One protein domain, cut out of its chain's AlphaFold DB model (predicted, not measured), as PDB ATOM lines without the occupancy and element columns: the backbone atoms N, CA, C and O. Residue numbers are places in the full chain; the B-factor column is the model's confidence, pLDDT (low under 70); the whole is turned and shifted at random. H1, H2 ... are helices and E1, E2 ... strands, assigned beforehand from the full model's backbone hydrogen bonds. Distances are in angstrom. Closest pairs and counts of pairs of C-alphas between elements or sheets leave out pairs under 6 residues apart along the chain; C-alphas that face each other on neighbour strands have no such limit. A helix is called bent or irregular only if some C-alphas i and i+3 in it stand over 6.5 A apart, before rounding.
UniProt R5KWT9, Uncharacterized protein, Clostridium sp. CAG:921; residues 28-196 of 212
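This is residues 28 to 196 of the 212 residues of an uncharacterized protein of Clostridium sp. CAG:921 (UniProt R5KWT9). A small, strongly twisted three-stranded sheet, E4 E5 E6, forms the core, with H3 packed on one face and H5 standing on the opposite face. The hairpin E2 and E3 sits at one end of this core, near H2 and H5, while a separate two-stranded ladder, E1 and E7, forms an outlying corner with H4 packed on E1. A long stretch with no named element, residues 120 to 153, winds along the side away from H1 and H3. The printed part has 169 residues, with the order H1 H2 H3 H4 E1 H5 E2 E3 E4 E5 E6 E7; the three sheets, E4 - E5 - E6, E1 - E7 and E2 - E3, are antiparallel, and the class is mixed, helices and strands, though under half of the residues are in named elements. The whole is compact and rounded, with a radius of gyration of the C-alphas of 15.0 A and spans of 38 by 36 by 30 A.

Begin at C-alpha 32, at (29.105, 2.588, 178.849), where the short helix H1, residues 32 to 35, starts. H2 follows with residues 38 to 49, 11.8 A long; it is irregular, with C-alphas 43 and 46 lying 8.9 A apart. Next read H3, residues 57 to 65, 12.5 A, and H4, residues 68 to 75, 10.2 A. E1 holds residues 80 to 84, 10.8 A. Find C-alpha 89 at (46.472, 0.753, 175.261); from there H5 runs to residue 99, 15.2 A away. E2, residues 107 to 112, spans 15.9 A, and E3, residues 115 to 119, spans 14.1 A. After the long stretch come E4, residues 154 to 160, 15.9 A; E5, residues 167 to 172, 14.9 A; and E6, residues 177 to 181, 14.1 A. E7, residues 192 to 195, ends with C-alpha 195 at (42.744, 8.111, 156.648).

Start with E4, E5 and E6, a meander, each strand the antiparallel neighbour of the one before. Look for N 155 and O 171, 2.9 A apart, between the hairpin strands E4 and E5, and for N 170 and O 178, 2.9 A, between the hairpin strands E5 and E6. H3 is on this sheet at a height of 7.6 A, over E4 and across the strands at 65 degrees to E4 on the local plane; its closest C-alphas to E4 are Val 62 and Ser 158, 5.0 A. H5 is on the opposite face and only just stands up from the sheet, rising 41 degrees. H1 touches H3, closest at the C-alphas of Gly 32 and Lys 60, 4.1 A. H2 touches H5 with residues 43 to 45 alone, about perpendicular at 85 degrees, closest at the C-alphas of Asn 44 and Glu 90, 6.8 A. In the hairpin E2 and E3, N 109 and O 117 are 3.0 A apart; the closest C-alphas of E3 and E4 are those of Gly 115 and Pro 160, 4.7 A. In the antiparallel pair E1 and E7, N 194 and O 82 are 2.8 A apart, and the closest C-alphas of H4 and E1 are those of Thr 72 and Val 83, 4.5 A. E4 and E7 are apart. Every O i to N i+4 pair is within hydrogen-bond range in H3, H4 and H5; H2 has 2 of 8, beside 7 of 9 O i to N i+3 pairs, and H1 is too short for an i+4 pair.

The C-alphas of Asn 78 and Thr 124 are the two farthest apart, at 44.2 A. The printed part has no cut from 28 to 196. Its one long link runs from E3 to E4, with 34 residues between them. Look in that link for residues 147 to 148, the two with pLDDT under 70; the mean of the printed part is 94.5.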
ATOM      1  N   ASN A  28      27.621  11.032 181.556       96.19
ATOM      2  CA  ASN A  28      26.204  10.708 181.743       96.19
ATOM      3  C   ASN A  28      25.409  10.634 180.432       96.19
ATOM      4  O   ASN A  28      24.315  10.077 180.437       96.19
ATOM      5  N   ASP A  29      25.973  11.106 179.318       98.00
ATOM      6  CA  ASP A  29      25.370  10.951 177.990       98.00
ATOM      7  C   ASP A  29      25.623   9.564 177.383       98.00
ATOM      8  O   ASP A  29      25.028   9.216 176.364       98.00
ATOM      9  N   TYR A  30      26.486   8.758 178.010       98.25
ATOM     10  CA  TYR A  30      26.851   7.421 177.556       98.25
ATOM     11  C   TYR A  30      26.332   6.357 178.529       98.25
ATOM     12  O   TYR A  30      26.308   6.532 179.749       98.25
ATOM     13  N   THR A  31      25.973   5.195 177.991       98.19
ATOM     14  CA  THR A  31      25.525   4.010 178.741       98.19
ATOM     15  C   THR A  31      26.654   2.991 178.933       98.19
ATOM     16  O   THR A  31      26.399   1.821 179.201       98.19
ATOM     17  N   GLY A  32      27.909   3.427 178.785       98.25
ATOM     18  CA  GLY A  32      29.105   2.588 178.849       98.25
ATOM     19  C   GLY A  32      29.389   1.883 177.526       98.25
ATOM     20  O   GLY A  32      29.214   2.460 176.456       98.25
ATOM     21  N   SER A  33      29.810   0.622 177.596       98.44
ATOM     22  CA  SER A  33      30.250  -0.168 176.431       98.44
ATOM     23  C   SER A  33      29.179  -0.318 175.344       98.44
ATOM     24  O   SER A  33      29.508  -0.407 174.167       98.44
ATOM     25  N   ALA A  34      27.894  -0.276 175.714       98.50
ATOM     26  CA  ALA A  34      26.783  -0.300 174.763       98.50
ATOM     27  C   ALA A  34      26.715   0.950 173.862       98.50
ATOM     28  O   ALA A  34      26.090   0.902 172.807       98.50
ATOM     29  N   SER A  35      27.350   2.058 174.257       98.56
ATOM     30  CA  SER A  35      27.449   3.267 173.432       98.56
ATOM     31  C   SER A  35      28.630   3.245 172.455       98.56
ATOM     32  O   SER A  35      28.725   4.135 171.617       98.56
ATOM     33  N   ILE A  36      29.525   2.254 172.541       98.69
ATOM     34  CA  ILE A  36      30.650   2.103 171.610       98.69
ATOM     35  C   ILE A  36      30.147   1.389 170.354       98.69
ATOM     36  O   ILE A  36      29.602   0.285 170.427       98.69
ATOM     37  N   ALA A  37      30.329   2.034 169.200       98.19
ATOM     38  CA  ALA A  37      29.975   1.460 167.908       98.19
ATOM     39  C   ALA A  37      30.763   0.167 167.645       98.19
ATOM     40  O   ALA A  37      31.932   0.061 168.014       98.19
ATOM     41  N   GLU A  38      30.129  -0.809 166.991       97.88
ATOM     42  CA  GLU A  38      30.716  -2.136 166.754       97.88
ATOM     43  C   GLU A  38      32.073  -2.058 166.052       97.88
ATOM     44  O   GLU A  38      33.046  -2.682 166.467       97.88
ATOM     45  N   ASP A  39      32.168  -1.197 165.044       97.50
ATOM     46  CA  ASP A  39      33.381  -0.987 164.269       97.50
ATOM     47  C   ASP A  39      34.445  -0.156 164.999       97.50
ATOM     48  O   ASP A  39      35.531   0.013 164.464       97.50
ATOM     49  N   MET A  40      34.175   0.333 166.212       98.38
ATOM     50  CA  MET A  40      35.160   0.977 167.093       98.38
ATOM     51  C   MET A  40      35.648   0.046 168.207       98.38
ATOM     52  O   MET A  40      36.636   0.353 168.877       98.38
ATOM     53  N   ARG A  41      35.009  -1.116 168.405       98.31
ATOM     54  CA  ARG A  41      35.395  -2.078 169.452       98.31
ATOM     55  C   ARG A  41      36.806  -2.624 169.262       98.31
ATOM     56  O   ARG A  41      37.451  -2.976 170.242       98.31
ATOM     57  N   TRP A  42      37.331  -2.630 168.037       97.56
ATOM     58  CA  TRP A  42      38.692  -3.102 167.771       97.56
ATOM     59  C   TRP A  42      39.777  -2.311 168.518       97.56
ATOM     60  O   TRP A  42      40.847  -2.863 168.741       97.56
ATOM     61  N   PHE A  43      39.515  -1.068 168.948       98.38
ATOM     62  CA  PHE A  43      40.455  -0.323 169.793       98.38
ATOM     63  C   PHE A  43      40.751  -1.067 171.106       98.38
ATOM     64  O   PHE A  43      41.873  -1.014 171.591       98.38
ATOM     65  N   ASN A  44      39.776  -1.781 171.672       98.50
ATOM     66  CA  ASN A  44      39.928  -2.573 172.897       98.50
ATOM     67  C   ASN A  44      39.587  -4.038 172.604       98.50
ATOM     68  O   ASN A  44      38.662  -4.618 173.184       98.50
ATOM     69  N   LYS A  45      40.273  -4.606 171.610       98.50
ATOM     70  CA  LYS A  45      39.932  -5.897 171.018       98.50
ATOM     71  C   LYS A  45      39.946  -7.022 172.048       98.50
ATOM     72  O   LYS A  45      39.020  -7.831 172.031       98.50
ATOM     73  N   ASP A  46      40.934  -7.076 172.942       98.62
ATOM     74  CA  ASP A  46      40.997  -8.122 173.973       98.62
ATOM     75  C   ASP A  46      39.770  -8.075 174.903       98.62
ATOM     76  O   ASP A  46      39.099  -9.091 175.104       98.62
ATOM     77  N   TYR A  47      39.393  -6.879 175.374       98.81
ATOM     78  CA  TYR A  47      38.220  -6.668 176.229       98.81
ATOM     79  C   TYR A  47      36.927  -7.165 175.575       98.81
ATOM     80  O   TYR A  47      36.158  -7.915 176.185       98.81
ATOM     81  N   PHE A  48      36.676  -6.768 174.325       98.69
ATOM     82  CA  PHE A  48      35.439  -7.137 173.636       98.69
ATOM     83  C   PHE A  48      35.427  -8.599 173.176       98.69
ATOM     84  O   PHE A  48      34.373  -9.232 173.234       98.69
ATOM     85  N   ASN A  49      36.575  -9.172 172.799       98.62
ATOM     86  CA  ASN A  49      36.681 -10.594 172.454       98.62
ATOM     87  C   ASN A  49      36.399 -11.508 173.652       98.62
ATOM     88  O   ASN A  49      35.823 -12.580 173.479       98.62
ATOM     89  N   LYS A  50      36.758 -11.077 174.866       98.69
ATOM     90  CA  LYS A  50      36.421 -11.771 176.120       98.69
ATOM     91  C   LYS A  50      34.944 -11.620 176.516       98.69
ATOM     92  O   LYS A  50      34.517 -12.187 177.520       98.69
ATOM     93  N   GLY A  51      34.145 -10.890 175.734       98.50
ATOM     94  CA  GLY A  51      32.712 -10.699 175.970       98.50
ATOM     95  C   GLY A  51      32.403  -9.758 177.133       98.50
ATOM     96  O   GLY A  51      31.280  -9.760 177.643       98.50
ATOM     97  N   TYR A  52      33.379  -8.965 177.579       98.75
ATOM     98  CA  TYR A  52      33.161  -8.023 178.662       98.75
ATOM     99  C   TYR A  52      32.259  -6.864 178.232       98.75
ATOM    100  O   TYR A  52      32.257  -6.404 177.089       98.75
ATOM    101  N   SER A  53      31.473  -6.386 179.191       98.50
ATOM    102  CA  SER A  53      30.645  -5.195 179.053       98.50
ATOM    103  C   SER A  53      30.561  -4.487 180.397       98.50
ATOM    104  O   SER A  53      30.608  -5.121 181.451       98.50
ATOM    105  N   SER A  54      30.456  -3.165 180.360       98.25
ATOM    106  CA  SER A  54      30.389  -2.335 181.557       98.25
ATOM    107  C   SER A  54      29.568  -1.069 181.316       98.25
ATOM    108  O   SER A  54      29.530  -0.535 180.199       98.25
ATOM    109  N   THR A  55      28.919  -0.603 182.384       98.44
ATOM    110  CA  THR A  55      28.236   0.696 182.503       98.44
ATOM    111  C   THR A  55      29.000   1.667 183.412       98.44
ATOM    112  O   THR A  55      28.461   2.705 183.800       98.44
ATOM    113  N   ASP A  56      30.226   1.315 183.793       98.12
ATOM    114  CA  ASP A  56      31.048   2.077 184.725       98.12
ATOM    115  C   ASP A  56      31.463   3.431 184.143       98.12
ATOM    116  O   ASP A  56      31.436   3.661 182.928       98.12
ATOM    117  N   ARG A  57      31.860   4.355 185.022       97.88
ATOM    118  CA  ARG A  57      32.241   5.715 184.619       97.88
ATOM    119  C   ARG A  57      33.466   5.717 183.705       97.88
ATOM    120  O   ARG A  57      33.466   6.453 182.720       97.88
ATOM    121  N   SER A  58      34.453   4.858 183.967       97.50
ATOM    122  CA  SER A  58      35.623   4.688 183.093       97.50
ATOM    123  C   SER A  58      35.210   4.274 181.679       97.50
ATOM    124  O   SER A  58      35.634   4.892 180.704       97.50
ATOM    125  N   MET A  59      34.308   3.297 181.552       98.62
ATOM    126  CA  MET A  59      33.825   2.830 180.253       98.62
ATOM    127  C   MET A  59      32.969   3.882 179.531       98.62
ATOM    128  O   MET A  59      33.023   3.994 178.309       98.62
ATOM    129  N   LYS A  60      32.208   4.703 180.261       98.50
ATOM    130  CA  LYS A  60      31.497   5.858 179.686       98.50
ATOM    131  C   LYS A  60      32.463   6.909 179.127       98.50
ATOM    132  O   LYS A  60      32.210   7.454 178.056       98.50
ATOM    133  N   ALA A  61      33.583   7.158 179.804       97.62
ATOM    134  CA  ALA A  61      34.635   8.036 179.291       97.62
ATOM    135  C   ALA A  61      35.313   7.450 178.036       97.62
ATOM    136  O   ALA A  61      35.530   8.172 177.062       97.62
ATOM    137  N   VAL A  62      35.570   6.137 178.014       98.38
ATOM    138  CA  VAL A  62      36.061   5.426 176.818       98.38
ATOM    139  C   VAL A  62      35.061   5.529 175.665       98.38
ATOM    140  O   VAL A  62      35.463   5.789 174.535       98.38
ATOM    141  N   ALA A  63      33.760   5.412 175.939       98.62
ATOM    142  CA  ALA A  63      32.727   5.587 174.925       98.62
ATOM    143  C   ALA A  63      32.731   6.998 174.323       98.62
ATOM    144  O   ALA A  63      32.651   7.128 173.107       98.62
ATOM    145  N   TYR A  64      32.929   8.037 175.139       98.19
ATOM    146  CA  TYR A  64      33.129   9.396 174.634       98.19
ATOM    147  C   TYR A  64      34.393   9.518 173.773       98.19
ATOM    148  O   TYR A  64      34.351  10.151 172.722       98.19
ATOM    149  N   LEU A  65      35.519   8.914 174.177       97.94
ATOM    150  CA  LEU A  65      36.756   8.913 173.378       97.94
ATOM    151  C   LEU A  65      36.573   8.221 172.023       97.94
ATOM    152  O   LEU A  65      37.182   8.643 171.047       97.94
ATOM    153  N   LEU A  66      35.738   7.188 171.956       98.50
ATOM    154  CA  LEU A  66      35.504   6.392 170.750       98.50
ATOM    155  C   LEU A  66      34.235   6.788 169.980       98.50
ATOM    156  O   LEU A  66      33.904   6.129 168.993       98.50
ATOM    157  N   ASP A  67      33.528   7.857 170.372       98.19
ATOM    158  CA  ASP A  67      32.392   8.380 169.603       98.19
ATOM    159  C   ASP A  67      32.899   9.057 168.325       98.19
ATOM    160  O   ASP A  67      33.067  10.278 168.224       98.19
ATOM    161  N   LYS A  68      33.156   8.228 167.315       96.19
ATOM    162  CA  LYS A  68      33.707   8.680 166.044       96.19
ATOM    163  C   LYS A  68      32.861   9.764 165.383       96.19
ATOM    164  O   LYS A  68      33.420  10.537 164.618       96.19
ATOM    165  N   SER A  69      31.554   9.857 165.652       95.88
ATOM    166  CA  SER A  69      30.708  10.890 165.044       95.88
ATOM    167  C   SER A  69      31.155  12.269 165.511       95.88
ATOM    168  O   SER A  69      31.546  13.094 164.692       95.88
ATOM    169  N   ILE A  70      31.184  12.496 166.827       96.75
ATOM    170  CA  ILE A  70      31.486  13.822 167.383       96.75
ATOM    171  C   ILE A  70      32.952  14.214 167.160       96.75
ATOM    172  O   ILE A  70      33.264  15.387 166.939       96.75
ATOM    173  N   TRP A  71      33.863  13.238 167.197       96.94
ATOM    174  CA  TRP A  71      35.283  13.475 166.958       96.94
ATOM    175  C   TRP A  71      35.557  13.763 165.487       96.94
ATOM    176  O   TRP A  71      36.254  14.734 165.185       96.94
ATOM    177  N   THR A  72      34.966  12.988 164.575       95.44
ATOM    178  CA  THR A  72      35.093  13.245 163.137       95.44
ATOM    179  C   THR A  72      34.483  14.590 162.795       95.44
ATOM    180  O   THR A  72      35.169  15.394 162.184       95.44
ATOM    181  N   ASP A  73      33.270  14.907 163.251       93.69
ATOM    182  CA  ASP A  73      32.626  16.197 162.963       93.69
ATOM    183  C   ASP A  73      33.470  17.390 163.435       93.69
ATOM    184  O   ASP A  73      33.526  18.425 162.767       93.69
ATOM    185  N   LYS A  74      34.179  17.246 164.563       92.00
ATOM    186  CA  LYS A  74      35.026  18.311 165.106       92.00
ATOM    187  C   LYS A  74      36.346  18.494 164.355       92.00
ATOM    188  O   LYS A  74      36.819  19.628 164.260       92.00
ATOM    189  N   PHE A  75      36.954  17.403 163.900       89.25
ATOM    190  CA  PHE A  75      38.314  17.377 163.348       89.25
ATOM    191  C   PHE A  75      38.361  16.941 161.879       89.25
ATOM    192  O   PHE A  75      39.423  16.572 161.379       89.25
ATOM    193  N   LYS A  76      37.225  16.975 161.178       79.88
ATOM    194  CA  LYS A  76      37.119  16.533 159.788       79.88
ATOM    195  C   LYS A  76      38.061  17.336 158.888       79.88
ATOM    196  O   LYS A  76      37.862  18.532 158.695       79.88
ATOM    197  N   GLY A  77      39.037  16.646 158.306       75.00
ATOM    198  CA  GLY A  77      39.772  17.074 157.113       75.00
ATOM    199  C   GLY A  77      39.259  16.343 155.869       75.00
ATOM    200  O   GLY A  77      38.435  15.428 155.970       75.00
ATOM    201  N   ASN A  78      39.747  16.704 154.683       78.00
ATOM    202  CA  ASN A  78      39.302  16.059 153.438       78.00
ATOM    203  C   ASN A  78      39.794  14.604 153.329       78.00
ATOM    204  O   ASN A  78      39.108  13.774 152.721       78.00
ATOM    205  N   GLY A  79      40.940  14.293 153.943       86.12
ATOM    206  CA  GLY A  79      41.551  12.959 153.936       86.12
ATOM    207  C   GLY A  79      41.113  12.005 155.054       86.12
ATOM    208  O   GLY A  79      41.487  10.837 155.015       86.12
ATOM    209  N   ALA A  80      40.335  12.461 156.042       91.62
ATOM    210  CA  ALA A  80      39.919  11.621 157.166       91.62
ATOM    211  C   ALA A  80      38.696  10.756 156.808       91.62
ATOM    212  O   ALA A  80      37.691  11.270 156.311       91.62
ATOM    213  N   GLU A  81      38.779   9.458 157.094       94.00
ATOM    214  CA  GLU A  81      37.639   8.535 157.114       94.00
ATOM    215  C   GLU A  81      36.877   8.683 158.437       94.00
ATOM    216  O   GLU A  81      35.668   8.905 158.450       94.00
ATOM    217  N   TYR A  82      37.602   8.644 159.558       95.62
ATOM    218  CA  TYR A  82      37.066   8.963 160.878       95.62
ATOM    219  C   TYR A  82      38.163   9.451 161.830       95.62
ATOM    220  O   TYR A  82      39.356   9.255 161.597       95.62
ATOM    221  N   VAL A  83      37.750  10.073 162.930       96.69
ATOM    222  CA  VAL A  83      38.614  10.514 164.030       96.69
ATOM    223  C   VAL A  83      38.060   9.975 165.346       96.69
ATOM    224  O   VAL A  83      36.845   9.935 165.528       96.69
ATOM    225  N   VAL A  84      38.939   9.593 166.271       97.50
ATOM    226  CA  VAL A  84      38.607   9.289 167.677       97.50
ATOM    227  C   VAL A  84      39.468  10.132 168.616       97.50
ATOM    228  O   VAL A  84      40.494  10.664 168.205       97.50
ATOM    229  N   GLY A  85      39.066  10.271 169.876       96.19
ATOM    230  CA  GLY A  85      39.681  11.175 170.853       96.19
ATOM    231  C   GLY A  85      41.012  10.734 171.452       96.19
ATOM    232  O   GLY A  85      41.724  11.568 172.014       96.19
ATOM    233  N   GLY A  86      41.361   9.455 171.344       95.50
ATOM    234  CA  GLY A  86      42.605   8.916 171.886       95.50
ATOM    235  C   GLY A  86      42.920   7.527 171.334       95.50
ATOM    236  O   GLY A  86      42.000   6.831 170.901       95.50
ATOM    237  N   PRO A  87      44.200   7.121 171.333       97.50
ATOM    238  CA  PRO A  87      44.592   5.747 171.039       97.50
ATOM    239  C   PRO A  87      44.193   4.821 172.190       97.50
ATOM    240  O   PRO A  87      44.022   5.276 173.321       97.50
ATOM    241  N   SER A  88      44.114   3.520 171.929       98.19
ATOM    242  CA  SER A  88      43.983   2.514 172.982       98.19
ATOM    243  C   SER A  88      45.335   2.072 173.530       98.19
ATOM    244  O   SER A  88      46.386   2.339 172.946       98.19
ATOM    245  N   LEU A  89      45.296   1.357 174.653       98.06
ATOM    246  CA  LEU A  89      46.472   0.753 175.261       98.06
ATOM    247  C   LEU A  89      47.120  -0.284 174.332       98.06
ATOM    248  O   LEU A  89      48.332  -0.262 174.147       98.06
ATOM    249  N   GLU A  90      46.299  -1.130 173.698       98.25
ATOM    250  CA  GLU A  90      46.742  -2.115 172.702       98.25
ATOM    251  C   GLU A  90      47.454  -1.427 171.524       98.25
ATOM    252  O   GLU A  90      48.582  -1.775 171.195       98.25
ATOM    253  N   MET A  91      46.860  -0.365 170.961       97.69
ATOM    254  CA  MET A  91      47.455   0.388 169.849       97.69
ATOM    255  C   MET A  91      48.798   1.030 170.218       97.69
ATOM    256  O   MET A  91      49.735   0.998 169.419       97.69
ATOM    257  N   ILE A  92      48.898   1.629 171.410       97.44
ATOM    258  CA  ILE A  92      50.147   2.240 171.884       97.44
ATOM    259  C   ILE A  92      51.245   1.184 171.982       97.44
ATOM    260  O   ILE A  92      52.352   1.417 171.499       97.44
ATOM    261  N   PHE A  93      50.956   0.039 172.598       97.75
ATOM    262  CA  PHE A  93      51.953  -1.003 172.806       97.75
ATOM    263  C   PHE A  93      52.367  -1.701 171.522       97.75
ATOM    264  O   PHE A  93      53.567  -1.884 171.321       97.75
ATOM    265  N   ASP A  94      51.428  -2.010 170.631       96.69
ATOM    266  CA  ASP A  94      51.747  -2.569 169.317       96.69
ATOM    267  C   ASP A  94      52.682  -1.630 168.544       96.69
ATOM    268  O   ASP A  94      53.746  -2.042 168.073       96.69
ATOM    269  N   SER A  95      52.336  -0.339 168.500       96.12
ATOM    270  CA  SER A  95      53.137   0.680 167.824       96.12
ATOM    271  C   SER A  95      54.517   0.853 168.473       96.12
ATOM    272  O   SER A  95      55.526   0.899 167.769       96.12
ATOM    273  N   TYR A  96      54.600   0.925 169.806       96.81
ATOM    274  CA  TYR A  96      55.866   1.163 170.505       96.81
ATOM    275  C   TYR A  96      56.812  -0.041 170.440       96.81
ATOM    276  O   TYR A  96      58.011   0.127 170.204       96.81
ATOM    277  N   ASN A  97      56.282  -1.258 170.585       97.12
ATOM    278  CA  ASN A  97      57.036  -2.495 170.379       97.12
ATOM    279  C   ASN A  97      57.620  -2.535 168.962       97.12
ATOM    280  O   ASN A  97      58.822  -2.749 168.795       97.12
ATOM    281  N   GLN A  98      56.795  -2.259 167.944       96.00
ATOM    282  CA  GLN A  98      57.246  -2.208 166.553       96.00
ATOM    283  C   GLN A  98      58.336  -1.149 166.354       96.00
ATOM    284  O   GLN A  98      59.379  -1.443 165.771       96.00
ATOM    285  N   PHE A  99      58.119   0.065 166.864       94.50
ATOM    286  CA  PHE A  99      59.060   1.178 166.733       94.50
ATOM    287  C   PHE A  99      60.419   0.869 167.374       94.50
ATOM    288  O   PHE A  99      61.465   1.152 166.797       94.50
ATOM    289  N   THR A 100      60.414   0.240 168.549       94.44
ATOM    290  CA  THR A 100      61.632  -0.095 169.306       94.44
ATOM    291  C   THR A 100      62.224  -1.461 168.946       94.44
ATOM    292  O   THR A 100      63.190  -1.895 169.574       94.44
ATOM    293  N   SER A 101      61.680  -2.141 167.929       95.62
ATOM    294  CA  SER A 101      62.082  -3.499 167.525       95.62
ATOM    295  C   SER A 101      62.023  -4.521 168.672       95.62
ATOM    296  O   SER A 101      62.822  -5.456 168.738       95.62
ATOM    297  N   GLN A 102      61.075  -4.342 169.589       93.25
ATOM    298  CA  GLN A 102      60.826  -5.247 170.701       93.25
ATOM    299  C   GLN A 102      59.689  -6.206 170.352       93.25
ATOM    300  O   GLN A 102      58.640  -5.803 169.862       93.25
ATOM    301  N   SER A 103      59.879  -7.495 170.632       90.69
ATOM    302  CA  SER A 103      58.829  -8.499 170.447       90.69
ATOM    303  C   SER A 103      58.069  -8.688 171.755       90.69
ATOM    304  O   SER A 103      58.601  -9.297 172.681       90.69
ATOM    305  N   ASN A 104      56.826  -8.204 171.817       91.69
ATOM    306  CA  ASN A 104      55.906  -8.377 172.949       91.69
ATOM    307  C   ASN A 104      56.449  -7.883 174.303       91.69
ATOM    308  O   ASN A 104      56.085  -8.439 175.332       91.69
ATOM    309  N   MET A 105      57.326  -6.875 174.334       97.25
ATOM    310  CA  MET A 105      57.870  -6.363 175.599       97.25
ATOM    311  C   MET A 105      56.790  -5.650 176.414       97.25
ATOM    312  O   MET A 105      56.625  -5.925 177.603       97.25
ATOM    313  N   TYR A 106      56.045  -4.766 175.753       98.38
ATOM    314  CA  TYR A 106      54.886  -4.094 176.322       98.38
ATOM    315  C   TYR A 106      53.611  -4.826 175.920       98.38
ATOM    316  O   TYR A 106      53.417  -5.114 174.739       98.38
ATOM    317  N   GLN A 107      52.752  -5.144 176.883       98.38
ATOM    318  CA  GLN A 107      51.516  -5.892 176.644       98.38
ATOM    319  C   GLN A 107      50.373  -5.316 177.469       98.38
ATOM    320  O   GLN A 107      50.586  -4.798 178.563       98.38
ATOM    321  N   ALA A 108      49.157  -5.435 176.950       98.12
ATOM    322  CA  ALA A 108      47.926  -5.067 177.630       98.12
ATOM    323  C   ALA A 108      46.998  -6.275 177.667       98.12
ATOM    324  O   ALA A 108      46.843  -6.959 176.658       98.12
ATOM    325  N   GLU A 109      46.350  -6.498 178.804       98.50
ATOM    326  CA  GLU A 109      45.357  -7.556 178.946       98.50
ATOM    327  C   GLU A 109      44.137  -7.038 179.714       98.50
ATOM    328  O   GLU A 109      44.258  -6.442 180.787       98.50
ATOM    329  N   ALA A 110      42.943  -7.268 179.168       98.62
ATOM    330  CA  ALA A 110      41.691  -7.066 179.876       98.62
ATOM    331  C   ALA A 110      41.404  -8.278 180.771       98.62
ATOM    332  O   ALA A 110      41.195  -9.387 180.280       98.62
ATOM    333  N   ILE A 111      41.336  -8.076 182.086       98.50
ATOM    334  CA  ILE A 111      41.105  -9.168 183.060       98.50
ATOM    335  C   ILE A 111      39.702  -9.204 183.639       98.50
ATOM    336  O   ILE A 111      39.341 -10.126 184.369       98.50
ATOM    337  N   SER A 112      38.906  -8.175 183.371       98.44
ATOM    338  CA  SER A 112      37.540  -8.094 183.865       98.44
ATOM    339  C   SER A 112      36.733  -7.078 183.070       98.44
ATOM    340  O   SER A 112      37.270  -6.297 182.285       98.44
ATOM    341  N   ALA A 113      35.438  -7.012 183.377       98.25
ATOM    342  CA  ALA A 113      34.567  -5.939 182.918       98.25
ATOM    343  C   ALA A 113      35.048  -4.531 183.319       98.25
ATOM    344  O   ALA A 113      34.652  -3.568 182.663       98.25
ATOM    345  N   ILE A 114      35.912  -4.402 184.334       98.31
ATOM    346  CA  ILE A 114      36.455  -3.109 184.771       98.31
ATOM    347  C   ILE A 114      37.486  -2.588 183.763       98.31
ATOM    348  O   ILE A 114      37.443  -1.409 183.421       98.31
ATOM    349  N   GLY A 115      38.379  -3.440 183.242       98.50
ATOM    350  CA  GLY A 115      39.327  -3.017 182.213       98.50
ATOM    351  C   GLY A 115      40.639  -3.784 182.157       98.50
ATOM    352  O   GLY A 115      40.679  -4.999 182.368       98.50
ATOM    353  N   TYR A 116      41.700  -3.039 181.844       98.75
ATOM    354  CA  TYR A 116      43.027  -3.541 181.521       98.75
ATOM    355  C   TYR A 116      44.030  -3.391 182.658       98.75
ATOM    356  O   TYR A 116      43.989  -2.442 183.444       98.75
ATOM    357  N   HIS A 117      44.993  -4.294 182.666       98.38
ATOM    358  CA  HIS A 117      46.304  -4.099 183.265       98.38
ATOM    359  C   HIS A 117      47.363  -4.273 182.164       98.38
ATOM    360  O   HIS A 117      47.034  -4.537 181.002       98.38
ATOM    361  N   LEU A 118      48.630  -4.047 182.499       98.50
ATOM    362  CA  LEU A 118      49.722  -3.987 181.537       98.50
ATOM    363  C   LEU A 118      50.984  -4.677 182.033       98.50
ATOM    364  O   LEU A 118      51.208  -4.805 183.233       98.50
ATOM    365  N   SER A 119      51.826  -5.072 181.093       98.44
ATOM    366  CA  SER A 119      53.183  -5.543 181.331       98.44
ATOM    367  C   SER A 119      54.163  -4.693 180.530       98.44
ATOM    368  O   SER A 119      53.842  -4.207 179.444       98.44
ATOM    369  N   TYR A 120      55.361  -4.519 181.078       97.69
ATOM    370  CA  TYR A 120      56.509  -3.881 180.431       97.69
ATOM    371  C   TYR A 120      57.770  -4.756 180.539       97.69
ATOM    372  O   TYR A 120      58.895  -4.254 180.531       97.69
ATOM    373  N   ASP A 121      57.581  -6.069 180.693       97.38
ATOM    374  CA  ASP A 121      58.637  -7.070 180.865       97.38
ATOM    375  C   ASP A 121      58.318  -8.410 180.178       97.38
ATOM    376  O   ASP A 121      58.717  -9.487 180.636       97.38
ATOM    377  N   GLY A 122      57.598  -8.350 179.057       97.12
ATOM    378  CA  GLY A 122      57.299  -9.540 178.265       97.12
ATOM    379  C   GLY A 122      56.154 -10.395 178.806       97.12
ATOM    380  O   GLY A 122      56.053 -11.562 178.429       97.12
ATOM    381  N   GLY A 123      55.302  -9.847 179.673       97.31
ATOM    382  CA  GLY A 123      54.204 -10.574 180.318       97.31
ATOM    383  C   GLY A 123      54.633 -11.355 181.564       97.31
ATOM    384  O   GLY A 123      53.906 -12.250 181.993       97.31
ATOM    385  N   THR A 124      55.807 -11.052 182.133       97.25
ATOM    386  CA  THR A 124      56.311 -11.717 183.347       97.25
ATOM    387  C   THR A 124      55.609 -11.172 184.585       97.25
ATOM    388  O   THR A 124      55.128 -11.944 185.416       97.25
ATOM    389  N   ASN A 125      55.526  -9.847 184.688       97.88
ATOM    390  CA  ASN A 125      54.790  -9.138 185.722       97.88
ATOM    391  C   ASN A 125      53.718  -8.252 185.094       97.88
ATOM    392  O   ASN A 125      53.806  -7.820 183.941       97.88
ATOM    393  N   TRP A 126      52.691  -7.991 185.892       98.06
ATOM    394  CA  TRP A 126      51.454  -7.375 185.458       98.06
ATOM    395  C   TRP A 126      51.029  -6.324 186.474       98.06
ATOM    396  O   TRP A 126      50.787  -6.625 187.638       98.06
ATOM    397  N   GLU A 127      50.932  -5.089 186.005       98.31
ATOM    398  CA  GLU A 127      50.753  -3.886 186.810       98.31
ATOM    399  C   GLU A 127      49.643  -3.012 186.223       98.31
ATOM    400  O   GLU A 127      49.172  -3.231 185.110       98.31
ATOM    401  N   TYR A 128      49.221  -1.977 186.945       98.06
ATOM    402  CA  TYR A 128      48.237  -1.017 186.421       98.06
ATOM    403  C   TYR A 128      48.878   0.227 185.784       98.06
ATOM    404  O   TYR A 128      48.194   0.979 185.096       98.06
ATOM    405  N   HIS A 129      50.172   0.456 186.013       97.62
ATOM    406  CA  HIS A 129      50.970   1.548 185.447       97.62
ATOM    407  C   HIS A 129      52.446   1.133 185.365       97.62
ATOM    408  O   HIS A 129      52.853   0.161 186.003       97.62
ATOM    409  N   ILE A 130      53.256   1.863 184.595       97.69
ATOM    410  CA  ILE A 130      54.699   1.605 184.505       97.69
ATOM    411  C   ILE A 130      55.406   2.270 185.688       97.69
ATOM    412  O   ILE A 130      55.458   3.488 185.758       97.69
ATOM    413  N   GLN A 131      55.983   1.490 186.600       94.75
ATOM    414  CA  GLN A 131      56.698   2.034 187.768       94.75
ATOM    415  C   GLN A 131      58.180   2.327 187.493       94.75
ATOM    416  O   GLN A 131      58.789   3.162 188.161       94.75
ATOM    417  N   ASP A 132      58.773   1.628 186.525       96.44
ATOM    418  CA  ASP A 132      60.181   1.763 186.162       96.44
ATOM    419  C   ASP A 132      60.353   2.850 185.093       96.44
ATOM    420  O   ASP A 132      59.948   2.680 183.942       96.44
ATOM    421  N   SER A 133      60.993   3.963 185.456       95.56
ATOM    422  CA  SER A 133      61.229   5.080 184.535       95.56
ATOM    423  C   SER A 133      62.109   4.719 183.338       95.56
ATOM    424  O   SER A 133      61.997   5.356 182.290       95.56
ATOM    425  N   SER A 134      62.922   3.660 183.426       95.25
ATOM    426  CA  SER A 134      63.676   3.141 182.276       95.25
ATOM    427  C   SER A 134      62.779   2.489 181.214       95.25
ATOM    428  O   SER A 134      63.228   2.228 180.096       95.25
ATOM    429  N   LYS A 135      61.510   2.232 181.552       96.44
ATOM    430  CA  LYS A 135      60.496   1.615 180.690       96.44
ATOM    431  C   LYS A 135      59.474   2.608 180.156       96.44
ATOM    432  O   LYS A 135      58.569   2.187 179.439       96.44
ATOM    433  N   TYR A 136      59.597   3.896 180.468       96.06
ATOM    434  CA  TYR A 136      58.707   4.917 179.918       96.06
ATOM    435  C   TYR A 136      58.825   5.002 178.391       96.06
ATOM    436  O   TYR A 136      59.861   4.682 177.799       96.06
ATOM    437  N   LEU A 137      57.746   5.451 177.752       95.06
ATOM    438  CA  LEU A 137      57.605   5.540 176.299       95.06
ATOM    439  C   LEU A 137      58.310   6.795 175.752       95.06
ATOM    440  O   LEU A 137      57.674   7.713 175.238       95.06
ATOM    441  N   THR A 138      59.627   6.873 175.940       91.94
ATOM    442  CA  THR A 138      60.439   8.076 175.676       91.94
ATOM    443  C   THR A 138      61.032   8.133 174.269       91.94
ATOM    444  O   THR A 138      61.503   9.188 173.849       91.94
ATOM    445  N   GLN A 139      61.016   7.022 173.528       88.88
ATOM    446  CA  GLN A 139      61.532   6.964 172.158       88.88
ATOM    447  C   GLN A 139      60.484   7.434 171.133       88.88
ATOM    448  O   GLN A 139      59.285   7.367 171.391       88.88
ATOM    449  N   GLY A 140      60.932   7.873 169.951       81.88
ATOM    450  CA  GLY A 140      60.050   8.228 168.830       81.88
ATOM    451  C   GLY A 140      59.615   9.688 168.782       81.88
ATOM    452  O   GLY A 140      58.463   9.953 168.464       81.88
ATOM    453  N   ASP A 141      60.506  10.624 169.117       79.31
ATOM    454  CA  ASP A 141      60.355  12.068 168.866       79.31
ATOM    455  C   ASP A 141      58.991  12.653 169.264       79.31
ATOM    456  O   ASP A 141      58.386  13.459 168.554       79.31
ATOM    457  N   ASN A 142      58.515  12.276 170.454       81.88
ATOM    458  CA  ASN A 142      57.230  12.698 171.022       81.88
ATOM    459  C   ASN A 142      55.987  12.122 170.315       81.88
ATOM    460  O   ASN A 142      54.873  12.623 170.485       81.88
ATOM    461  N   LEU A 143      56.126  11.044 169.546       87.31
ATOM    462  CA  LEU A 143      54.990  10.294 169.009       87.31
ATOM    463  C   LEU A 143      54.136   9.676 170.129       87.31
ATOM    464  O   LEU A 143      52.915   9.621 170.006       87.31
ATOM    465  N   TYR A 144      54.764   9.276 171.237       90.19
ATOM    466  CA  TYR A 144      54.091   8.616 172.363       90.19
ATOM    467  C   TYR A 144      53.946   9.503 173.600       90.19
ATOM    468  O   TYR A 144      53.100   9.226 174.444       90.19
ATOM    469  N   SER A 145      54.695  10.598 173.696       84.00
ATOM    470  CA  SER A 145      54.637  11.571 174.793       84.00
ATOM    471  C   SER A 145      54.248  12.962 174.273       84.00
ATOM    472  O   SER A 145      54.057  13.146 173.072       84.00
ATOM    473  N   ILE A 146      54.061  13.951 175.145       80.38
ATOM    474  CA  ILE A 146      53.814  15.342 174.726       80.38
ATOM    475  C   ILE A 146      55.038  16.203 175.038       80.38
ATOM    476  O   ILE A 146      55.641  16.070 176.096       80.38
ATOM    477  N   VAL A 147      55.388  17.111 174.123       66.50
ATOM    478  CA  VAL A 147      56.643  17.893 174.185       66.50
ATOM    479  C   VAL A 147      56.632  18.965 175.281       66.50
ATOM    480  O   VAL A 147      57.680  19.434 175.710       66.50
ATOM    481  N   ASN A 148      55.447  19.402 175.717       68.88
ATOM    482  CA  ASN A 148      55.295  20.519 176.643       68.88
ATOM    483  C   ASN A 148      54.194  20.230 177.672       68.88
ATOM    484  O   ASN A 148      53.061  19.923 177.297       68.88
ATOM    485  N   ASN A 149      54.531  20.370 178.955       72.50
ATOM    486  CA  ASN A 149      53.619  20.162 180.076       72.50
ATOM    487  C   ASN A 149      52.903  21.446 180.543       72.50
ATOM    488  O   ASN A 149      52.111  21.385 181.481       72.50
ATOM    489  N   SER A 150      53.146  22.597 179.899       71.69
ATOM    490  CA  SER A 150      52.503  23.872 180.254       71.69
ATOM    491  C   SER A 150      51.006  23.892 179.960       71.69
ATOM    492  O   SER A 150      50.260  24.629 180.596       71.69
ATOM    493  N   ASP A 151      50.574  23.107 178.972       76.06
ATOM    494  CA  ASP A 151      49.190  23.104 178.508       76.06
ATOM    495  C   ASP A 151      48.389  21.931 179.078       76.06
ATOM    496  O   ASP A 151      47.183  22.050 179.296       76.06
ATOM    497  N   THR A 152      49.045  20.786 179.270       82.25
ATOM    498  CA  THR A 152      48.470  19.585 179.872       82.25
ATOM    499  C   THR A 152      49.568  18.647 180.362       82.25
ATOM    500  O   THR A 152      50.673  18.675 179.830       82.25
ATOM    501  N   TYR A 153      49.283  17.792 181.347       88.56
ATOM    502  CA  TYR A 153      50.273  16.839 181.851       88.56
ATOM    503  C   TYR A 153      50.396  15.588 180.980       88.56
ATOM    504  O   TYR A 153      51.372  14.861 181.098       88.56
ATOM    505  N   GLY A 154      49.436  15.315 180.100       92.62
ATOM    506  CA  GLY A 154      49.438  14.108 179.283       92.62
ATOM    507  C   GLY A 154      48.207  14.023 178.397       92.62
ATOM    508  O   GLY A 154      47.472  15.001 178.238       92.62
ATOM    509  N   TYR A 155      47.944  12.838 177.861       94.31
ATOM    510  CA  TYR A 155      46.725  12.561 177.110       94.31
ATOM    511  C   TYR A 155      46.035  11.290 177.593       94.31
ATOM    512  O   TYR A 155      46.678  10.329 178.018       94.31
ATOM    513  N   TRP A 156      44.708  11.307 177.519       95.81
ATOM    514  CA  TRP A 156      43.879  10.150 177.826       95.81
ATOM    515  C   TRP A 156      44.032   9.051 176.771       95.81
ATOM    516  O   TRP A 156      44.077   9.327 175.571       95.81
ATOM    517  N   VAL A 157      44.058   7.806 177.236       97.38
ATOM    518  CA  VAL A 157      44.067   6.590 176.419       97.38
ATOM    519  C   VAL A 157      42.666   5.990 176.459       97.38
ATOM    520  O   VAL A 157      42.049   5.905 177.517       97.38
ATOM    521  N   SER A 158      42.138   5.555 175.319       97.81
ATOM    522  CA  SER A 158      40.787   5.007 175.176       97.81
ATOM    523  C   SER A 158      40.667   3.567 175.688       97.81
ATOM    524  O   SER A 158      40.050   2.735 175.026       97.81
ATOM    525  N   SER A 159      41.247   3.269 176.850       98.44
ATOM    526  CA  SER A 159      41.201   1.962 177.511       98.44
ATOM    527  C   SER A 159      40.979   2.150 179.015       98.44
ATOM    528  O   SER A 159      41.692   2.943 179.639       98.44
ATOM    529  N   PRO A 160      40.004   1.458 179.625       98.12
ATOM    530  CA  PRO A 160      39.773   1.556 181.062       98.12
ATOM    531  C   PRO A 160      40.841   0.770 181.836       98.12
ATOM    532  O   PRO A 160      41.350  -0.238 181.344       98.12
ATOM    533  N   SER A 161      41.163   1.198 183.058       98.25
ATOM    534  CA  SER A 161      42.057   0.444 183.947       98.25
ATOM    535  C   SER A 161      41.251  -0.534 184.796       98.25
ATOM    536  O   SER A 161      40.245  -0.148 185.386       98.25
ATOM    537  N   ALA A 162      41.726  -1.769 184.944       98.25
ATOM    538  CA  ALA A 162      41.149  -2.757 185.852       98.25
ATOM    539  C   ALA A 162      41.284  -2.380 187.341       98.25
ATOM    540  O   ALA A 162      40.701  -3.058 188.183       98.25
ATOM    541  N   TYR A 163      42.012  -1.308 187.679       97.81
ATOM    542  CA  TYR A 163      42.209  -0.881 189.064       97.81
ATOM    543  C   TYR A 163      40.892  -0.514 189.770       97.81
ATOM    544  O   TYR A 163      40.695  -0.868 190.929       97.81
ATOM    545  N   THR A 164      39.985   0.210 189.096       97.12
ATOM    546  CA  THR A 164      38.654   0.558 189.630       97.12
ATOM    547  C   THR A 164      37.725   1.141 188.551       97.12
ATOM    548  O   THR A 164      38.159   1.582 187.491       97.12
ATOM    549  N   LEU A 165      36.431   1.219 188.863       96.75
ATOM    550  CA  LEU A 165      35.300   1.593 187.989       96.75
ATOM    551  C   LEU A 165      35.323   3.030 187.414       96.75
ATOM    552  O   LEU A 165      34.510   3.379 186.558       96.75
ATOM    553  N   TYR A 166      36.191   3.914 187.889       95.94
ATOM    554  CA  TYR A 166      36.233   5.317 187.442       95.94
ATOM    555  C   TYR A 166      37.599   5.737 186.907       95.94
ATOM    556  O   TYR A 166      37.799   6.917 186.621       95.94
ATOM    557  N   ILE A 167      38.527   4.790 186.749       96.94
ATOM    558  CA  ILE A 167      39.885   5.067 186.291       96.94
ATOM    559  C   ILE A 167      40.072   4.650 184.834       96.94
ATOM    560  O   ILE A 167      39.663   3.572 184.401       96.94
ATOM    561  N   ILE A 168      40.735   5.525 184.088       96.94
ATOM    562  CA  ILE A 168      41.121   5.325 182.696       96.94
ATOM    563  C   ILE A 168      42.642   5.459 182.559       96.94
ATOM    564  O   ILE A 168      43.294   6.125 183.370       96.94
ATOM    565  N   MET A 169      43.199   4.803 181.545       97.69
ATOM    566  CA  MET A 169      44.619   4.883 181.219       97.69
ATOM    567  C   MET A 169      44.980   6.256 180.630       97.69
ATOM    568  O   MET A 169      44.158   6.923 179.993       97.69
ATOM    569  N   LEU A 170      46.223   6.684 180.830       96.25
ATOM    570  CA  LEU A 170      46.778   7.915 180.267       96.25
ATOM    571  C   LEU A 170      48.282   7.768 180.022       96.25
ATOM    572  O   LEU A 170      48.936   6.936 180.648       96.25
ATOM    573  N   VAL A 171      48.845   8.616 179.164       96.06
ATOM    574  CA  VAL A 171      50.302   8.775 179.041       96.06
ATOM    575  C   VAL A 171      50.680  10.201 179.428       96.06
ATOM    576  O   VAL A 171      50.149  11.161 178.862       96.06
ATOM    577  N   TYR A 172      51.582  10.343 180.398       93.44
ATOM    578  CA  TYR A 172      52.134  11.631 180.815       93.44
ATOM    579  C   TYR A 172      53.178  12.165 179.818       93.44
ATOM    580  O   TYR A 172      53.668  11.464 178.930       93.44
ATOM    581  N   TYR A 173      53.518  13.444 179.962       91.06
ATOM    582  CA  TYR A 173      54.465  14.172 179.114       91.06
ATOM    583  C   TYR A 173      55.871  13.568 179.058       91.06
ATOM    584  O   TYR A 173      56.573  13.752 178.071       91.06
ATOM    585  N   ASP A 174      56.273  12.818 180.076       91.12
ATOM    586  CA  ASP A 174      57.550  12.108 180.160       91.12
ATOM    587  C   ASP A 174      57.486  10.676 179.591       91.12
ATOM    588  O   ASP A 174      58.447   9.918 179.705       91.12
ATOM    589  N   GLY A 175      56.364  10.288 178.976       93.50
ATOM    590  CA  GLY A 175      56.143   8.937 178.457       93.50
ATOM    591  C   GLY A 175      55.724   7.927 179.527       93.50
ATOM    592  O   GLY A 175      55.619   6.735 179.227       93.50
ATOM    593  N   HIS A 176      55.473   8.362 180.765       94.69
ATOM    594  CA  HIS A 176      54.957   7.497 181.819       94.69
ATOM    595  C   HIS A 176      53.503   7.113 181.533       94.69
ATOM    596  O   HIS A 176      52.580   7.927 181.631       94.69
ATOM    597  N   LEU A 177      53.294   5.841 181.205       96.81
ATOM    598  CA  LEU A 177      51.970   5.247 181.103       96.81
ATOM    599  C   LEU A 177      51.399   4.991 182.499       96.81
ATOM    600  O   LEU A 177      51.910   4.162 183.256       96.81
ATOM    601  N   ASN A 178      50.333   5.709 182.820       96.00
ATOM    602  CA  ASN A 178      49.730   5.742 184.141       96.00
ATOM    603  C   ASN A 178      48.199   5.678 184.033       96.00
ATOM    604  O   ASN A 178      47.629   5.376 182.983       96.00
ATOM    605  N   LEU A 179      47.529   5.953 185.141       95.88
ATOM    606  CA  LEU A 179      46.094   5.873 185.307       95.88
ATOM    607  C   LEU A 179      45.621   7.050 186.158       95.88
ATOM    608  O   LEU A 179      46.326   7.516 187.055       95.88
ATOM    609  N   ASN A 180      44.417   7.542 185.892       95.81
ATOM    610  CA  ASN A 180      43.784   8.541 186.750       95.81
ATOM    611  C   ASN A 180      42.260   8.449 186.646       95.81
ATOM    612  O   ASN A 180      41.716   7.793 185.754       95.81
ATOM    613  N   SER A 181      41.563   9.105 187.570       95.25
ATOM    614  CA  SER A 181      40.116   9.263 187.491       95.25
ATOM    615  C   SER A 181      39.730   9.927 186.169       95.25
ATOM    616  O   SER A 181      40.286  10.965 185.814       95.25
ATOM    617  N   CYS A 182      38.720   9.389 185.485       92.56
ATOM    618  CA  CYS A 182      38.107  10.030 184.318       92.56
ATOM    619  C   CYS A 182      37.426  11.373 184.656       92.56
ATOM    620  O   CYS A 182      36.958  12.086 183.780       92.56
ATOM    621  N   GLU A 183      37.366  11.763 185.925       91.44
ATOM    622  CA  GLU A 183      36.864  13.075 186.336       91.44
ATOM    623  C   GLU A 183      37.997  14.071 186.620       91.44
ATOM    624  O   GLU A 183      37.722  15.244 186.873       91.44
ATOM    625  N   ALA A 184      39.261  13.640 186.556       89.88
ATOM    626  CA  ALA A 184      40.408  14.497 186.815       89.88
ATOM    627  C   ALA A 184      40.655  15.502 185.679       89.88
ATOM    628  O   ALA A 184      40.481  15.210 184.499       89.88
ATOM    629  N   GLU A 185      41.151  16.683 186.043       86.31
ATOM    630  CA  GLU A 185      41.545  17.747 185.113       86.31
ATOM    631  C   GLU A 185      43.069  17.766 184.920       86.31
ATOM    632  O   GLU A 185      43.738  18.779 185.143       86.31
ATOM    633  N   SER A 186      43.637  16.616 184.548       81.75
ATOM    634  CA  SER A 186      45.090  16.452 184.380       81.75
ATOM    635  C   SER A 186      45.534  16.345 182.922       81.75
ATOM    636  O   SER A 186      46.612  16.833 182.577       81.75
ATOM    637  N   CYS A 187      44.722  15.727 182.064       89.88
ATOM    638  CA  CYS A 187      45.131  15.330 180.719       89.88
ATOM    639  C   CYS A 187      44.189  15.879 179.646       89.88
ATOM    640  O   CYS A 187      42.998  16.101 179.888       89.88
ATOM    641  N   GLY A 188      44.753  16.119 178.467       91.94
ATOM    642  CA  GLY A 188      44.026  16.480 177.261       91.94
ATOM    643  C   GLY A 188      43.735  15.255 176.399       91.94
ATOM    644  O   GLY A 188      43.750  14.110 176.854       91.94
ATOM    645  N   PHE A 189      43.500  15.504 175.118       92.44
ATOM    646  CA  PHE A 189      43.212  14.468 174.132       92.44
ATOM    647  C   PHE A 189      44.296  14.423 173.067       92.44
ATOM    648  O   PHE A 189      44.862  15.459 172.710       92.44
ATOM    649  N   ARG A 190      44.533  13.229 172.521       91.81
ATOM    650  CA  ARG A 190      45.437  13.003 171.391       91.81
ATOM    651  C   ARG A 190      44.661  12.279 170.291       91.81
ATOM    652  O   ARG A 190      44.721  11.053 170.229       91.81
ATOM    653  N   PRO A 191      43.888  13.017 169.474       93.88
ATOM    654  CA  PRO A 191      43.011  12.392 168.502       93.88
ATOM    655  C   PRO A 191      43.779  11.526 167.507       93.88
ATOM    656  O   PRO A 191      44.853  11.914 167.046       93.88
ATOM    657  N   ILE A 192      43.206  10.378 167.156       94.50
ATOM    658  CA  ILE A 192      43.727   9.483 166.121       94.50
ATOM    659  C   ILE A 192      42.852   9.624 164.884       94.50
ATOM    660  O   ILE A 192      41.630   9.505 164.969       94.50
ATOM    661  N   ILE A 193      43.490   9.883 163.745       93.50
ATOM    662  CA  ILE A 193      42.828  10.077 162.457       93.50
ATOM    663  C   ILE A 193      43.033   8.814 161.627       93.50
ATOM    664  O   ILE A 193      44.162   8.467 161.283       93.50
ATOM    665  N   CYS A 194      41.940   8.139 161.286       93.44
ATOM    666  CA  CYS A 194      41.943   7.121 160.250       93.44
ATOM    667  C   CYS A 194      41.809   7.814 158.894       93.44
ATOM    668  O   CYS A 194      40.892   8.610 158.685       93.44
ATOM    669  N   LEU A 195      42.743   7.541 157.990       93.38
ATOM    670  CA  LEU A 195      42.744   8.111 156.648       93.38
ATOM    671  C   LEU A 195      41.895   7.262 155.708       93.38
ATOM    672  O   LEU A 195      41.810   6.041 155.860       93.38
ATOM    673  N   LYS A 196      41.306   7.906 154.703       92.75
ATOM    674  CA  LYS A 196      40.685   7.196 153.582       92.75
ATOM    675  C   LYS A 196      41.732   6.356 152.853       92.75
ATOM    676  O   LYS A 196      42.901   6.730 152.780       92.75
TER     677      LYS A 196